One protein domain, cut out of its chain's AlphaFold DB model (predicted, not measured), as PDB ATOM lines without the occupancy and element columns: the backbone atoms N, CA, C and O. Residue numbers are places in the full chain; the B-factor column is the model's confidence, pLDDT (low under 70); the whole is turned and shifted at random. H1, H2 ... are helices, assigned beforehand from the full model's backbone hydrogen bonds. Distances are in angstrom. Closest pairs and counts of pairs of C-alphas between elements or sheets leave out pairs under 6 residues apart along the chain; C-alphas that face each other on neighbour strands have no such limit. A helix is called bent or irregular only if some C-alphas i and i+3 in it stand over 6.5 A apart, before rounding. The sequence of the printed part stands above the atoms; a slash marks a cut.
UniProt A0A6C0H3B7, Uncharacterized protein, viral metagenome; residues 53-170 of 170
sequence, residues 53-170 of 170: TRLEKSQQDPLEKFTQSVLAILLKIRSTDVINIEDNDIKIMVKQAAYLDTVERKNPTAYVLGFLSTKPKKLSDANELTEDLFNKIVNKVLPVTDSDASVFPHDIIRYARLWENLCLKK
ATOM      1  N   THR A  53       9.225  -9.005  45.627       58.62
ATOM      2  CA  THR A  53       7.897  -8.589  46.099       58.62
ATOM      3  C   THR A  53       6.746  -9.295  45.371       58.62
ATOM      4  O   THR A  53       6.846  -9.711  44.216       58.62
ATOM      5  N   ARG A  54       5.594  -9.416  46.051       55.44
ATOM      6  CA  ARG A  54       4.355  -9.985  45.478       55.44
ATOM      7  C   ARG A  54       3.868  -9.199  44.246       55.44
ATOM      8  O   ARG A  54       3.256  -9.790  43.362       55.44
ATOM      9  N   LEU A  55       4.174  -7.899  44.181       54.91
ATOM     10  CA  LEU A  55       3.840  -7.023  43.057       54.91
ATOM     11  C   LEU A  55       4.729  -7.303  41.834       54.91
ATOM     12  O   LEU A  55       4.216  -7.450  40.728       54.91
ATOM     13  N   GLU A  56       6.033  -7.491  42.022       57.44
ATOM     14  CA  GLU A  56       6.955  -7.849  40.932       57.44
ATOM     15  C   GLU A  56       6.652  -9.251  40.379       57.44
ATOM     16  O   GLU A  56       6.616  -9.455  39.166       57.44
ATOM     17  N   LYS A  57       6.291 -10.199  41.257       58.06
ATOM     18  CA  LYS A  57       5.766 -11.511  40.841       58.06
ATOM     19  C   LYS A  57       4.478 -11.406  40.030       58.06
ATOM     20  O   LYS A  57       4.165 -12.331  39.297       58.06
ATOM     21  N   SER A  58       3.696 -10.333  40.131       59.22
ATOM     22  CA  SER A  58       2.505 -10.174  39.284       59.22
ATOM     23  C   SER A  58       2.851  -9.676  37.877       59.22
ATOM     24  O   SER A  58       2.218 -10.118  36.924       59.22
ATOM     25  N   GLN A  59       3.907  -8.866  37.744       67.69
ATOM     26  CA  GLN A  59       4.317  -8.214  36.493       67.69
ATOM     27  C   GLN A  59       5.297  -9.030  35.644       67.69
ATOM     28  O   GLN A  59       5.484  -8.725  34.473       67.69
ATOM     29  N   GLN A  60       5.911 -10.058  36.224       70.25
ATOM     30  CA  GLN A  60       6.802 -10.954  35.497       70.25
ATOM     31  C   GLN A  60       6.116 -11.644  34.316       70.25
ATOM     32  O   GLN A  60       4.965 -12.098  34.422       70.25
ATOM     33  N   ASP A  61       6.896 -11.809  33.251       84.56
ATOM     34  CA  ASP A  61       6.495 -12.529  32.055       84.56
ATOM     35  C   ASP A  61       6.132 -13.992  32.394       84.56
ATOM     36  O   ASP A  61       6.832 -14.644  33.186       84.56
ATOM     37  N   PRO A  62       5.029 -14.541  31.852       85.94
ATOM     38  CA  PRO A  62       4.611 -15.904  32.167       85.94
ATOM     39  C   PRO A  62       5.664 -16.967  31.839       85.94
ATOM     40  O   PRO A  62       5.756 -17.968  32.556       85.94
ATOM     41  N   LEU A  63       6.481 -16.755  30.801       87.94
ATOM     42  CA  LEU A  63       7.562 -17.674  30.446       87.94
ATOM     43  C   LEU A  63       8.687 -17.644  31.484       87.94
ATOM     44  O   LEU A  63       9.209 -18.700  31.852       87.94
ATOM     45  N   GLU A  64       9.045 -16.463  31.989       87.31
ATOM     46  CA  GLU A  64      10.052 -16.323  33.043       87.31
ATOM     47  C   GLU A  64       9.607 -17.009  34.333       87.31
ATOM     48  O   GLU A  64      10.372 -17.786  34.905       87.31
ATOM     49  N   LYS A  65       8.351 -16.806  34.753       87.81
ATOM     50  CA  LYS A  65       7.776 -17.498  35.922       87.81
ATOM     51  C   LYS A  65       7.854 -19.004  35.766       87.81
ATOM     52  O   LYS A  65       8.324 -19.697  36.667       87.81
ATOM     53  N   PHE A  66       7.413 -19.503  34.615       91.00
ATOM     54  CA  PHE A  66       7.435 -20.927  34.320       91.00
ATOM     55  C   PHE A  66       8.864 -21.478  34.366       91.00
ATOM     56  O   PHE A  66       9.116 -22.495  35.009       91.00
ATOM     57  N   THR A  67       9.815 -20.769  33.759       90.44
ATOM     58  CA  THR A  67      11.238 -21.132  33.751       90.44
ATOM     59  C   THR A  67      11.821 -21.160  35.163       90.44
ATOM     60  O   THR A  67      12.500 -22.119  35.527       90.44
ATOM     61  N   GLN A  68      11.518 -20.158  35.992       90.00
ATOM     62  CA  GLN A  68      11.948 -20.115  37.392       90.00
ATOM     63  C   GLN A  68      11.374 -21.290  38.194       90.00
ATOM     64  O   GLN A  68      12.108 -21.929  38.948       90.00
ATOM     65  N   SER A  69      10.096 -21.630  37.998       90.81
ATOM     66  CA  SER A  69       9.488 -22.809  38.625       90.81
ATOM     67  C   SER A  69      10.170 -24.102  38.178       90.81
ATOM     68  O   SER A  69      10.541 -24.911  39.025       90.81
ATOM     69  N   VAL A  70      10.397 -24.278  36.873       91.25
ATOM     70  CA  VAL A  70      11.111 -25.437  36.311       91.25
ATOM     71  C   VAL A  70      12.498 -25.581  36.939       91.25
ATOM     72  O   VAL A  70      12.847 -26.665  37.403       91.25
ATOM     73  N   LEU A  71      13.269 -24.494  37.029       90.31
ATOM     74  CA  LEU A  71      14.590 -24.500  37.661       90.31
ATOM     75  C   LEU A  71      14.522 -24.887  39.143       90.31
ATOM     76  O   LEU A  71      15.305 -25.725  39.589       90.31
ATOM     77  N   ALA A  72      13.573 -24.328  39.898       90.25
ATOM     78  CA  ALA A  72      13.393 -24.658  41.311       90.25
ATOM     79  C   ALA A  72      13.072 -26.149  41.515       90.25
ATOM     80  O   ALA A  72      13.644 -26.794  42.397       90.25
ATOM     81  N   ILE A  73      12.213 -26.718  40.666       91.25
ATOM     82  CA  ILE A  73      11.870 -28.146  40.695       91.25
ATOM     83  C   ILE A  73      13.097 -28.997  40.364       91.25
ATOM     84  O   ILE A  73      13.383 -29.957  41.075       91.25
ATOM     85  N   LEU A  74      13.866 -28.638  39.333       89.62
ATOM     86  CA  LEU A  74      15.076 -29.369  38.944       89.62
ATOM     87  C   LEU A  74      16.136 -29.368  40.052       89.62
ATOM     88  O   LEU A  74      16.745 -30.405  40.310       89.62
ATOM     89  N   LEU A  75      16.318 -28.244  40.749       88.25
ATOM     90  CA  LEU A  75      17.202 -28.158  41.915       88.25
ATOM     91  C   LEU A  75      16.715 -29.054  43.058       88.25
ATOM     92  O   LEU A  75      17.517 -29.765  43.667       88.25
ATOM     93  N   LYS A  76      15.400 -29.082  43.307       88.56
ATOM     94  CA  LYS A  76      14.796 -29.978  44.300       88.56
ATOM     95  C   LYS A  76      15.039 -31.445  43.939       88.56
ATOM     96  O   LYS A  76      15.477 -32.208  44.790       88.56
ATOM     97  N   ILE A  77      14.858 -31.839  42.680       88.50
ATOM     98  CA  ILE A  77      15.135 -33.215  42.232       88.50
ATOM     99  C   ILE A  77      16.622 -33.546  42.361       88.50
ATOM    100  O   ILE A  77      16.961 -34.619  42.857       88.50
ATOM    101  N   ARG A  78      17.517 -32.627  41.985       86.88
ATOM    102  CA  ARG A  78      18.968 -32.824  42.110       86.88
ATOM    103  C   ARG A  78      19.391 -33.116  43.554       86.88
ATOM    104  O   ARG A  78      20.325 -33.875  43.747       86.88
ATOM    105  N   SER A  79      18.677 -32.578  44.547       84.38
ATOM    106  CA  SER A  79      18.936 -32.860  45.969       84.38
ATOM    107  C   SER A  79      18.510 -34.257  46.449       84.38
ATOM    108  O   SER A  79      18.887 -34.656  47.543       84.38
ATOM    109  N   THR A  80      17.729 -35.007  45.660       79.75
ATOM    110  CA  THR A  80      17.219 -36.335  46.061       79.75
ATOM    111  C   THR A  80      18.118 -37.504  45.655       79.75
ATOM    112  O   THR A  80      17.823 -38.636  46.025       79.75
ATOM    113  N   ASP A  81      19.167 -37.269  44.860       78.75
ATOM    114  CA  ASP A  81      20.082 -38.290  44.305       78.75
ATOM    115  C   ASP A  81      19.403 -39.452  43.538       78.75
ATOM    116  O   ASP A  81      20.044 -40.425  43.137       78.75
ATOM    117  N   VAL A  82      18.094 -39.366  43.264       82.19
ATOM    118  CA  VAL A  82      17.334 -40.426  42.581       82.19
ATOM    119  C   VAL A  82      17.641 -40.451  41.083       82.19
ATOM    120  O   VAL A  82      17.732 -41.526  40.480       82.19
ATOM    121  N   ILE A  83      17.759 -39.275  40.462       81.88
ATOM    122  CA  ILE A  83      17.982 -39.096  39.023       81.88
ATOM    123  C   ILE A  83      19.101 -38.081  38.817       81.88
ATOM    124  O   ILE A  83      19.064 -36.991  39.382       81.88
ATOM    125  N   ASN A  84      20.057 -38.425  37.954       83.38
ATOM    126  CA  ASN A  84      21.085 -37.488  37.529       83.38
ATOM    127  C   ASN A  84      20.533 -36.543  36.450       83.38
ATOM    128  O   ASN A  84      20.172 -36.984  35.350       83.38
ATOM    129  N   ILE A  85      20.470 -35.256  36.783       85.69
ATOM    130  CA  ILE A  85      20.063 -34.171  35.888       85.69
ATOM    131  C   ILE A  85      21.329 -33.437  35.455       85.69
ATOM    132  O   ILE A  85      22.057 -32.906  36.293       85.69
ATOM    133  N   GLU A  86      21.578 -33.400  34.152       86.31
ATOM    134  CA  GLU A  86      22.719 -32.689  33.580       86.31
ATOM    135  C   GLU A  86      22.339 -31.245  33.239       86.31
ATOM    136  O   GLU A  86      21.194 -30.954  32.896       86.31
ATOM    137  N   ASP A  87      23.306 -30.328  33.233       83.19
ATOM    138  CA  ASP A  87      23.043 -28.930  32.859       83.19
ATOM    139  C   ASP A  87      22.521 -28.803  31.413       83.19
ATOM    140  O   ASP A  87      21.808 -27.854  31.074       83.19
ATOM    141  N   ASN A  88      22.842 -29.771  30.547       84.88
ATOM    142  CA  ASN A  88      22.288 -29.843  29.199       84.88
ATOM    143  C   ASN A  88      20.777 -30.134  29.204       84.88
ATOM    144  O   ASN A  88      20.045 -29.533  28.418       84.88
ATOM    145  N   ASP A  89      20.299 -30.979  30.121       84.06
ATOM    146  CA  ASP A  89      18.868 -31.263  30.290       84.06
ATOM    147  C   ASP A  89      18.112 -29.981  30.660       84.06
ATOM    148  O   ASP A  89      17.065 -29.673  30.088       84.06
ATOM    149  N   ILE A  90      18.690 -29.184  31.566       86.56
ATOM    150  CA  ILE A  90      18.135 -27.891  31.982       86.56
ATOM    151  C   ILE A  90      18.027 -26.951  30.778       86.56
ATOM    152  O   ILE A  90      16.968 -26.377  30.530       86.56
ATOM    153  N   LYS A  91      19.098 -26.823  29.986       86.00
ATOM    154  CA  LYS A  91      19.103 -25.970  28.786       86.00
ATOM    155  C   LYS A  91      18.046 -26.399  27.770       86.00
ATOM    156  O   LYS A  91      17.401 -25.533  27.180       86.00
ATOM    157  N   ILE A  92      17.851 -27.704  27.577       86.06
ATOM    158  CA  ILE A  92      16.807 -28.235  26.691       86.06
ATOM    159  C   ILE A  92      15.423 -27.854  27.223       86.06
ATOM    160  O   ILE A  92      14.619 -27.326  26.456       86.06
ATOM    161  N   MET A  93      15.165 -28.053  28.519       87.31
ATOM    162  CA  MET A  93      13.892 -27.704  29.157       87.31
ATOM    163  C   MET A  93      13.554 -26.220  29.033       87.31
ATOM    164  O   MET A  93      12.466 -25.869  28.585       87.31
ATOM    165  N   VAL A  94      14.506 -25.341  29.340       87.81
ATOM    166  CA  VAL A  94      14.300 -23.890  29.238       87.81
ATOM    167  C   VAL A  94      14.104 -23.455  27.785       87.81
ATOM    168  O   VAL A  94      13.183 -22.698  27.485       87.81
ATOM    169  N   LYS A  95      14.917 -23.969  26.853       86.50
ATOM    170  CA  LYS A  95      14.783 -23.632  25.429       86.50
ATOM    171  C   LYS A  95      13.435 -24.080  24.869       86.50
ATOM    172  O   LYS A  95      12.863 -23.372  24.050       86.50
ATOM    173  N   GLN A  96      12.940 -25.242  25.290       85.56
ATOM    174  CA  GLN A  96      11.681 -25.795  24.795       85.56
ATOM    175  C   GLN A  96      10.452 -25.130  25.407       85.56
ATOM    176  O   GLN A  96       9.430 -25.028  24.733       85.56
ATOM    177  N   ALA A  97      10.555 -24.599  26.627       86.75
ATOM    178  CA  ALA A  97       9.483 -23.818  27.237       86.75
ATOM    179  C   ALA A  97       9.064 -22.615  26.370       86.75
ATOM    180  O   ALA A  97       7.879 -22.302  26.302       86.75
ATOM    181  N   ALA A  98      10.006 -22.001  25.642       85.12
ATOM    182  CA  ALA A  98       9.735 -20.874  24.745       85.12
ATOM    183  C   ALA A  98       8.854 -21.231  23.530       85.12
ATOM    184  O   ALA A  98       8.265 -20.339  22.926       85.12
ATOM    185  N   TYR A  99       8.752 -22.514  23.169       84.56
ATOM    186  CA  TYR A  99       7.926 -22.994  22.051       84.56
ATOM    187  C   TYR A  99       6.572 -23.554  22.508       84.56
ATOM    188  O   TYR A  99       5.810 -24.066  21.689       84.56
ATOM    189  N   LEU A 100       6.274 -23.514  23.810       85.19
ATOM    190  CA  LEU A 100       5.005 -24.001  24.331       85.19
ATOM    191  C   LEU A 100       3.904 -22.962  24.136       85.19
ATOM    192  O   LEU A 100       3.936 -21.880  24.721       85.19
ATOM    193  N   ASP A 101       2.854 -23.354  23.420       81.75
ATOM    194  CA  ASP A 101       1.626 -22.571  23.379       81.75
ATOM    195  C   ASP A 101       0.998 -22.506  24.778       81.75
ATOM    196  O   ASP A 101       0.801 -23.530  25.451       81.75
ATOM    197  N   THR A 102       0.614 -21.299  25.204       86.50
ATOM    198  CA  THR A 102      -0.059 -21.037  26.493       86.50
ATOM    199  C   THR A 102       0.716 -21.569  27.708       86.50
ATOM    200  O   THR A 102       0.164 -22.288  28.546       86.50
ATOM    201  N   VAL A 103       2.006 -21.223  27.810       87.12
ATOM    202  CA  VAL A 103       2.907 -21.667  28.895       87.12
ATOM    203  C   VAL A 103       2.358 -21.380  30.302       87.12
ATOM    204  O   VAL A 103       2.501 -22.200  31.203       87.12
ATOM    205  N   GLU A 104       1.620 -20.280  30.463       86.44
ATOM    206  CA  GLU A 104       0.968 -19.859  31.712       86.44
ATOM    207  C   GLU A 104      -0.049 -20.869  32.274       86.44
ATOM    208  O   GLU A 104      -0.355 -20.851  33.463       86.44
ATOM    209  N   ARG A 105      -0.585 -21.756  31.424       87.88
ATOM    210  CA  ARG A 105      -1.572 -22.781  31.803       87.88
ATOM    211  C   ARG A 105      -0.941 -24.153  32.022       87.88
ATOM    212  O   ARG A 105      -1.658 -25.130  32.245       87.88
ATOM    213  N   LYS A 106       0.379 -24.269  31.876       89.50
ATOM    214  CA  LYS A 106       1.102 -25.533  32.021       89.50
ATOM    215  C   LYS A 106       1.547 -25.715  33.466       89.50
ATOM    216  O   LYS A 106       1.891 -24.761  34.152       89.50
ATOM    217  N   ASN A 107       1.564 -26.968  33.911       91.88
ATOM    218  CA  ASN A 107       2.084 -27.319  35.223       91.88
ATOM    219  C   ASN A 107       3.600 -27.574  35.088       91.88
ATOM    220  O   ASN A 107       3.985 -28.516  34.385       91.88
ATOM    221  N   PRO A 108       4.464 -26.757  35.722       92.94
ATOM    222  CA  PRO A 108       5.913 -26.880  35.587       92.94
ATOM    223  C   PRO A 108       6.446 -28.189  36.187       92.94
ATOM    224  O   PRO A 108       7.378 -28.775  35.637       92.94
ATOM    225  N   THR A 109       5.827 -28.702  37.252       94.00
ATOM    226  CA  THR A 109       6.189 -29.990  37.861       94.00
ATOM    227  C   THR A 109       5.906 -31.131  36.899       94.00
ATOM    228  O   THR A 109       6.814 -31.889  36.566       94.00
ATOM    229  N   ALA A 110       4.690 -31.212  36.356       93.69
ATOM    230  CA  ALA A 110       4.349 -32.246  35.379       93.69
ATOM    231  C   ALA A 110       5.217 -32.157  34.107       93.69
ATOM    232  O   ALA A 110       5.611 -33.184  33.557       93.69
ATOM    233  N   TYR A 111       5.570 -30.940  33.677       93.19
ATOM    234  CA  TYR A 111       6.473 -30.703  32.550       93.19
ATOM    235  C   TYR A 111       7.876 -31.277  32.779       93.19
ATOM    236  O   TYR A 111       8.384 -31.994  31.913       93.19
ATOM    237  N   VAL A 112       8.476 -31.013  33.945       92.69
ATOM    238  CA  VAL A 112       9.794 -31.551  34.320       92.69
ATOM    239  C   VAL A 112       9.744 -33.067  34.458       92.69
ATOM    240  O   VAL A 112      10.576 -33.766  33.885       92.69
ATOM    241  N   LEU A 113       8.757 -33.601  35.178       92.38
ATOM    242  CA  LEU A 113       8.643 -35.045  35.387       92.38
ATOM    243  C   LEU A 113       8.393 -35.795  34.069       92.38
ATOM    244  O   LEU A 113       8.942 -36.877  33.877       92.38
ATOM    245  N   GLY A 114       7.631 -35.205  33.142       91.00
ATOM    246  CA  GLY A 114       7.435 -35.732  31.789       91.00
ATOM    247  C   GLY A 114       8.707 -35.709  30.931       91.00
ATOM    248  O   GLY A 114       8.927 -36.607  30.122       91.00
ATOM    249  N   PHE A 115       9.577 -34.710  31.105       89.69
ATOM    250  CA  PHE A 115      10.884 -34.703  30.439       89.69
ATOM    251  C   PHE A 115      11.754 -35.842  30.971       89.69
ATOM    252  O   PHE A 115      12.311 -36.635  30.217       89.69
ATOM    253  N   LEU A 116      11.839 -35.950  32.298       88.56
ATOM    254  CA  LEU A 116      12.670 -36.956  32.947       88.56
ATOM    255  C   LEU A 116      12.198 -38.376  32.640       88.56
ATOM    256  O   LEU A 116      13.033 -39.273  32.595       88.56
ATOM    257  N   SER A 117      10.901 -38.584  32.402       87.88
ATOM    258  CA  SER A 117      10.345 -39.895  32.049       87.88
ATOM    259  C   SER A 117      10.612 -40.307  30.603       87.88
ATOM    260  O   SER A 117      10.474 -41.483  30.278       87.88
ATOM    261  N   THR A 118      11.051 -39.369  29.765       81.56
ATOM    262  CA  THR A 118      11.353 -39.580  28.344       81.56
ATOM    263  C   THR A 118      12.832 -39.391  28.016       81.56
ATOM    264  O   THR A 118      13.206 -39.395  26.845       81.56
ATOM    265  N   LYS A 119      13.686 -39.223  29.041       70.50
ATOM    266  CA  LYS A 119      15.115 -38.937  28.879       70.50
ATOM    267  C   LYS A 119      15.764 -39.977  27.949       70.50
ATOM    268  O   LYS A 119      15.689 -41.176  28.234       70.50
ATOM    269  N   PRO A 120      16.432 -39.543  26.866       57.31
ATOM    270  CA  PRO A 120      17.069 -40.469  25.948       57.31
ATOM    271  C   PRO A 120      18.252 -41.139  26.651       57.31
ATOM    272  O   PRO A 120      19.067 -40.480  27.299       57.31
ATOM    273  N   LYS A 121      18.382 -42.462  26.505       52.84
ATOM    274  CA  LYS A 121      19.566 -43.191  26.992       52.84
ATOM    275  C   LYS A 121      20.831 -42.804  26.204       52.84
ATOM    276  O   LYS A 121      21.928 -42.934  26.744       52.84
ATOM    277  N   LYS A 122      20.682 -42.301  24.968       44.88
ATOM    278  CA  LYS A 122      21.728 -41.718  24.106       44.88
ATOM    279  C   LYS A 122      21.136 -40.655  23.180       44.88
ATOM    280  O   LYS A 122      20.008 -40.792  22.734       44.88
ATOM    281  N   LEU A 123      21.931 -39.643  22.823       43.66
ATOM    282  CA  LEU A 123      21.544 -38.486  21.991       43.66
ATOM    283  C   LEU A 123      20.938 -38.839  20.603       43.66
ATOM    284  O   LEU A 123      20.357 -37.967  19.959       43.66
ATOM    285  N   SER A 124      21.108 -40.082  20.135       45.91
ATOM    286  CA  SER A 124      20.599 -40.624  18.866       45.91
ATOM    287  C   SER A 124      19.254 -41.342  18.971       45.91
ATOM    288  O   SER A 124      18.643 -41.617  17.941       45.91
ATOM    289  N   ASP A 125      18.820 -41.681  20.181       51.28
ATOM    290  CA  ASP A 125      17.654 -42.527  20.386       51.28
ATOM    291  C   ASP A 125      16.440 -41.632  20.624       51.28
ATOM    292  O   ASP A 125      16.527 -40.611  21.313       51.28
ATOM    293  N   ALA A 126      15.313 -41.994  20.012       54.53
ATOM    294  CA  ALA A 126      14.055 -41.321  20.281       54.53
ATOM    295  C   ALA A 126      13.788 -41.352  21.791       54.53
ATOM    296  O   ALA A 126      14.000 -42.366  22.457       54.53
ATOM    297  N   ASN A 127      13.346 -40.218  22.323       63.88
ATOM    298  CA  ASN A 127      12.832 -40.127  23.677       63.88
ATOM    299  C   ASN A 127      11.673 -41.125  23.803       63.88
ATOM    300  O   ASN A 127      10.634 -40.909  23.189       63.88
ATOM    301  N   GLU A 128      11.857 -42.218  24.539       67.81
ATOM    302  CA  GLU A 128      10.818 -43.230  24.739       67.81
ATOM    303  C   GLU A 128      10.483 -43.317  26.225       67.81
ATOM    304  O   GLU A 128      11.363 -43.469  27.081       67.81
ATOM    305  N   LEU A 129       9.193 -43.205  26.535       75.31
ATOM    306  CA  LEU A 129       8.682 -43.440  27.875       75.31
ATOM    307  C   LEU A 129       8.887 -44.915  28.256       75.31
ATOM    308  O   LEU A 129       8.194 -45.797  27.754       75.31
ATOM    309  N   THR A 130       9.806 -45.186  29.184       79.69
ATOM    310  CA  THR A 130      10.017 -46.546  29.711       79.69
ATOM    311  C   THR A 130       9.279 -46.749  31.030       79.69
ATOM    312  O   THR A 130       9.276 -45.865  31.890       79.69
ATOM    313  N   GLU A 131       8.676 -47.925  31.211       82.94
ATOM    314  CA  GLU A 131       7.905 -48.266  32.414       82.94
ATOM    315  C   GLU A 131       8.751 -48.170  33.694       82.94
ATOM    316  O   GLU A 131       8.318 -47.575  34.679       82.94
ATOM    317  N   ASP A 132       9.995 -48.655  33.665       83.88
ATOM    318  CA  ASP A 132      10.914 -48.577  34.807       83.88
ATOM    319  C   ASP A 132      11.194 -47.131  35.235       83.88
ATOM    320  O   ASP A 132      11.184 -46.801  36.426       83.88
ATOM    321  N   LEU A 133      11.449 -46.248  34.265       83.38
ATOM    322  CA  LEU A 133      11.754 -44.844  34.525       83.38
ATOM    323  C   LEU A 133      10.512 -44.096  35.002       83.38
ATOM    324  O   LEU A 133      10.593 -43.310  35.946       83.38
ATOM    325  N   PHE A 134       9.360 -44.391  34.401       88.81
ATOM    326  CA  PHE A 134       8.072 -43.867  34.828       88.81
ATOM    327  C   PHE A 134       7.759 -44.262  36.277       88.81
ATOM    328  O   PHE A 134       7.527 -43.387  37.112       88.81
ATOM    329  N   ASN A 135       7.853 -45.551  36.608       89.81
ATOM    330  CA  ASN A 135       7.626 -46.057  37.962       89.81
ATOM    331  C   ASN A 135       8.619 -45.454  38.960       89.81
ATOM    332  O   ASN A 135       8.243 -45.081  40.071       89.81
ATOM    333  N   LYS A 136       9.889 -45.293  38.572       89.38
ATOM    334  CA  LYS A 136      10.895 -44.621  39.403       89.38
ATOM    335  C   LYS A 136      10.515 -43.164  39.680       89.38
ATOM    336  O   LYS A 136      10.637 -42.721  40.820       89.38
ATOM    337  N   ILE A 137      10.047 -42.430  38.674       90.25
ATOM    338  CA  ILE A 137       9.633 -41.030  38.821       90.25
ATOM    339  C   ILE A 137       8.399 -40.914  39.711       90.25
ATOM    340  O   ILE A 137       8.425 -40.140  40.665       90.25
ATOM    341  N   VAL A 138       7.360 -41.709  39.453       91.31
ATOM    342  CA  VAL A 138       6.107 -41.682  40.223       91.31
ATOM    343  C   VAL A 138       6.340 -42.049  41.687       91.31
ATOM    344  O   VAL A 138       5.817 -41.383  42.572       91.31
ATOM    345  N   ASN A 139       7.156 -43.069  41.958       90.94
ATOM    346  CA  ASN A 139       7.306 -43.585  43.319       90.94
ATOM    347  C   ASN A 139       8.370 -42.853  44.144       90.94
ATOM    348  O   ASN A 139       8.321 -42.909  45.369       90.94
ATOM    349  N   LYS A 140       9.359 -42.209  43.507       89.94
ATOM    350  CA  LYS A 140      10.507 -41.617  44.223       89.94
ATOM    351  C   LYS A 140      10.676 -40.119  44.025       89.94
ATOM    352  O   LYS A 140      11.176 -39.460  44.927       89.94
ATOM    353  N   VAL A 141      10.308 -39.580  42.864       90.12
ATOM    354  CA  VAL A 141      10.557 -38.168  42.534       90.12
ATOM    355  C   VAL A 141       9.312 -37.329  42.782       90.12
ATOM    356  O   VAL A 141       9.390 -36.330  43.494       90.12
ATOM    357  N   LEU A 142       8.161 -37.773  42.268       90.38
ATOM    358  CA  LEU A 142       6.879 -37.085  42.413       90.38
ATOM    359  C   LEU A 142       6.548 -36.730  43.878       90.38
ATOM    360  O   LEU A 142       6.273 -35.553  44.115       90.38
ATOM    361  N   PRO A 143       6.673 -37.645  44.868       90.00
ATOM    362  CA  PRO A 143       6.330 -37.345  46.262       90.00
ATOM    363  C   PRO A 143       7.208 -36.258  46.887       90.00
ATOM    364  O   PRO A 143       6.801 -35.595  47.836       90.00
ATOM    365  N   VAL A 144       8.425 -36.070  46.367       87.12
ATOM    366  CA  VAL A 144       9.333 -35.032  46.856       87.12
ATOM    367  C   VAL A 144       9.089 -33.723  46.120       87.12
ATOM    368  O   VAL A 144       9.189 -32.657  46.717       87.12
ATOM    369  N   THR A 145       8.773 -33.757  44.828       85.06
ATOM    370  CA  THR A 145       8.619 -32.541  44.019       85.06
ATOM    371  C   THR A 145       7.274 -31.855  44.170       85.06
ATOM    372  O   THR A 145       7.230 -30.632  44.079       85.06
ATOM    373  N   ASP A 146       6.212 -32.613  44.427       86.06
ATOM    374  CA  ASP A 146       4.834 -32.130  44.450       86.06
ATOM    375  C   ASP A 146       4.238 -32.291  45.852       86.06
ATOM    376  O   ASP A 146       3.542 -33.259  46.145       86.06
ATOM    377  N   SER A 147       4.549 -31.343  46.738       76.31
ATOM    378  CA  SER A 147       4.035 -31.347  48.117       76.31
ATOM    379  C   SER A 147       2.517 -31.205  48.185       76.31
ATOM    380  O   SER A 147       1.901 -31.668  49.140       76.31
ATOM    381  N   ASP A 148       1.926 -30.584  47.166       80.88
ATOM    382  CA  ASP A 148       0.523 -30.179  47.166       80.88
ATOM    383  C   ASP A 148      -0.370 -31.197  46.434       80.88
ATOM    384  O   ASP A 148      -1.564 -30.955  46.262       80.88
ATOM    385  N   ALA A 149       0.202 -32.327  45.989       82.75
ATOM    386  CA  ALA A 149      -0.478 -33.377  45.224       82.75
ATOM    387  C   ALA A 149      -1.258 -32.832  44.007       82.75
ATOM    388  O   ALA A 149      -2.368 -33.271  43.693       82.75
ATOM    389  N   SER A 150      -0.676 -31.842  43.329       87.94
ATOM    390  CA  SER A 150      -1.245 -31.171  42.158       87.94
ATOM    391  C   SER A 150      -1.004 -31.920  40.842       87.94
ATOM    392  O   SER A 150      -1.612 -31.584  39.821       87.94
ATOM    393  N   VAL A 151      -0.102 -32.903  40.842       92.06
ATOM    394  CA  VAL A 151       0.332 -33.674  39.679       92.06
ATOM    395  C   VAL A 151       0.042 -35.150  39.889       92.06
ATOM    396  O   VAL A 151       0.507 -35.779  40.838       92.06
ATOM    397  N   PHE A 152      -0.649 -35.744  38.920       93.00
ATOM    398  CA  PHE A 152      -0.956 -37.165  38.931       93.00
ATOM    399  C   PHE A 152      -0.089 -37.943  37.929       93.00
ATOM    400  O   PHE A 152       0.413 -37.381  36.953       93.00
ATOM    401  N   PRO A 153       0.043 -39.274  38.080       92.12
ATOM    402  CA  PRO A 153       0.799 -40.099  37.134       92.12
ATOM    403  C   PRO A 153       0.347 -39.944  35.671       92.12
ATOM    404  O   PRO A 153       1.173 -39.932  34.759       92.12
ATOM    405  N   HIS A 154      -0.953 -39.756  35.428       92.06
ATOM    406  CA  HIS A 154      -1.479 -39.534  34.078       92.06
ATOM    407  C   HIS A 154      -1.055 -38.179  33.484       92.06
ATOM    408  O   HIS A 154      -0.902 -38.072  32.264       92.06
ATOM    409  N   ASP A 155      -0.800 -37.161  34.315       92.25
ATOM    410  CA  ASP A 155      -0.212 -35.900  33.859       92.25
ATOM    411  C   ASP A 155       1.211 -36.120  33.364       92.25
ATOM    412  O   ASP A 155       1.563 -35.646  32.287       92.25
ATOM    413  N   ILE A 156       2.008 -36.898  34.097       91.56
ATOM    414  CA  ILE A 156       3.388 -37.218  33.711       91.56
ATOM    415  C   ILE A 156       3.410 -37.913  32.343       91.56
ATOM    416  O   ILE A 156       4.202 -37.529  31.488       91.56
ATOM    417  N   ILE A 157       2.499 -38.861  32.086       90.44
ATOM    418  CA  ILE A 157       2.362 -39.512  30.768       90.44
ATOM    419  C   ILE A 157       1.969 -38.497  29.684       90.44
ATOM    420  O   ILE A 157       2.503 -38.515  28.575       90.44
ATOM    421  N   ARG A 158       1.037 -37.587  29.981       91.56
ATOM    422  CA  ARG A 158       0.614 -36.549  29.030       91.56
ATOM    423  C   ARG A 158       1.773 -35.624  28.653       91.56
ATOM    424  O   ARG A 158       1.941 -35.319  27.474       91.56
ATOM    425  N   TYR A 159       2.570 -35.192  29.627       91.19
ATOM    426  CA  TYR A 159       3.744 -34.355  29.378       91.19
ATOM    427  C   TYR A 159       4.899 -35.146  28.750       91.19
ATOM    428  O   TYR A 159       5.604 -34.594  27.916       91.19
ATOM    429  N   ALA A 160       5.048 -36.440  29.040       89.25
ATOM    430  CA  ALA A 160       5.972 -37.320  28.323       89.25
ATOM    431  C   ALA A 160       5.676 -37.328  26.813       89.25
ATOM    432  O   ALA A 160       6.539 -37.026  25.995       89.25
ATOM    433  N   ARG A 161       4.412 -37.533  26.433       87.00
ATOM    434  CA  ARG A 161       3.983 -37.472  25.023       87.00
ATOM    435  C   ARG A 161       4.160 -36.087  24.403       87.00
ATOM    436  O   ARG A 161       4.430 -35.965  23.210       87.00
ATOM    437  N   LEU A 162       3.992 -35.019  25.187       87.38
ATOM    438  CA  LEU A 162       4.323 -33.665  24.731       87.38
ATOM    439  C   LEU A 162       5.805 -33.592  24.335       87.38
ATOM    440  O   LEU A 162       6.123 -33.083  23.264       87.38
ATOM    441  N   TRP A 163       6.693 -34.135  25.163       86.31
ATOM    442  CA  TRP A 163       8.131 -34.164  24.916       86.31
ATOM    443  C   TRP A 163       8.535 -35.001  23.708       86.31
ATOM    444  O   TRP A 163       9.373 -34.551  22.925       86.31
ATOM    445  N   GLU A 164       7.903 -36.155  23.511       80.94
ATOM    446  CA  GLU A 164       8.060 -36.967  22.299       80.94
ATOM    447  C   GLU A 164       7.741 -36.131  21.050       80.94
ATOM    448  O   GLU A 164       8.567 -36.004  20.146       80.94
ATOM    449  N   ASN A 165       6.594 -35.444  21.044       80.00
ATOM    450  CA  ASN A 165       6.179 -34.595  19.924       80.00
ATOM    451  C   ASN A 165       7.111 -33.393  19.689       80.00
ATOM    452  O   ASN A 165       7.337 -33.007  18.542       80.00
ATOM    453  N   LEU A 166       7.652 -32.791  20.752       76.50
ATOM    454  CA  LEU A 166       8.601 -31.677  20.642       76.50
ATOM    455  C   LEU A 166       9.958 -32.127  20.087       76.50
ATOM    456  O   LEU A 166      10.607 -31.367  19.370       76.50
ATOM    457  N   CYS A 167      10.384 -33.356  20.385       66.44
ATOM    458  CA  CYS A 167      11.643 -33.911  19.888       66.44
ATOM    459  C   CYS A 167      11.547 -34.416  18.441       66.44
ATOM    460  O   CYS A 167      12.565 -34.430  17.749       66.44
ATOM    461  N   LEU A 168      10.345 -34.783  17.984       54.88
ATOM    462  CA  LEU A 168      10.069 -35.222  16.611       54.88
ATOM    463  C   LEU A 168       9.966 -34.073  15.596       54.88
ATOM    464  O   LEU A 168      10.113 -34.316  14.404       54.88
ATOM    465  N   LYS A 169       9.756 -32.824  16.033       50.81
ATOM    466  CA  LYS A 169       9.718 -31.634  15.154       50.81
ATOM    467  C   LYS A 169      11.112 -31.095  14.763       50.81
ATOM    468  O   LYS A 169      11.235 -29.905  14.475       50.81
ATOM    469  N   LYS A 170      12.154 -31.932  14.806       43.69
ATOM    470  CA  LYS A 170      13.513 -31.572  14.368       43.69
ATOM    471  C   LYS A 170      13.627 -31.480  12.851       43.69
ATOM    472  O   LYS A 170      13.022 -32.332  12.168       43.69
TER     473      LYS A 170
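AT A GLANCE: This is residues 53 to 170 of the 170 residues of an uncharacterized protein of viral metagenome (UniProt A0A6C0H3B7). A helical body is built round the short helix H4, which lies in the middle with H2, H5 and H6 packed on it; H6 crosses H4, and H3 folds back along H2. Two helical hairpins, H2 with H3 and H4 with H5, make up much of this body, while the short H1 lies off one end beyond the beginning of H2 and touches no helix. The printed part has 118 residues with six named helices, H1 to H6 in order along the chain, and no named strand; the class is all helix. The whole is compact, with a radius of gyration of the C-alphas of 13.9 A and spans of 43 by 33 by 26 A.

HOW THE PARTS SIT: The longest helix is H2, residues 62 to 78, and it shares the place of hub with H4, residues 108 to 117; each touches three helices. H2 and H4 touch at a steep tilt of 51 degrees, with the C-alphas of Val 70 and Pro 108 closest at 5.4 A. H3, residues 87 to 97, forms a hairpin with H2: they touch at a shallow tilt of 28 degrees, opposite ways, with the C-alphas of Thr 67 and Val 94 closest at 6.1 A. H5, residues 131 to 145, forms a hairpin with H4 at a shallow tilt of 30 degrees; the closest C-alphas, of Ser 117 and Phe 134, are 5.4 A apart. With residues 141 to 145 alone, H5 also touches residues 73 to 77 of H2, about perpendicular at 77 degrees, closest at the C-alphas of Ile 73 and Thr 145, 6.4 A. H6, residues 153 to 168, touches H4 with 23 pairs of C-alphas within 8 A, closest at Gly 114 and Ala 160, 4.1 A; at 70.0 degrees they are only just about perpendicular. H3 and H6 are close but not clearly touching, while H2 and H6 are apart. H1, residues 56 to 59, is only just apart from H2, at 8.0 A. Every O i to N i+4 pair is within hydrogen-bond range in H2, H3, H4 and H6; in H5 it is 8 of 11, and H1 is too short for such a pair.

IN THESE COORDINATES: H2 runs 24.3 A from C-alpha 62 at (4.611, -15.904, 32.167) to C-alpha 78 at (18.968, -32.824, 42.110). H6 measures 23.0 A and ends at C-alpha 168, (10.069, -35.222, 16.611). H5 measures 19.6 A and is only just irregular: C-alphas 139 and 142 are 6.6 A apart.

THE WHOLE: The two C-alphas farthest apart, of Leu 55 and Ser 124, are 44.7 A apart. The printed part has no cut. The link from H4 to H5, residues 118 to 130, is long. The pLDDT is under 70 at residues 53 to 59, 120 to 128 and 167 to 170.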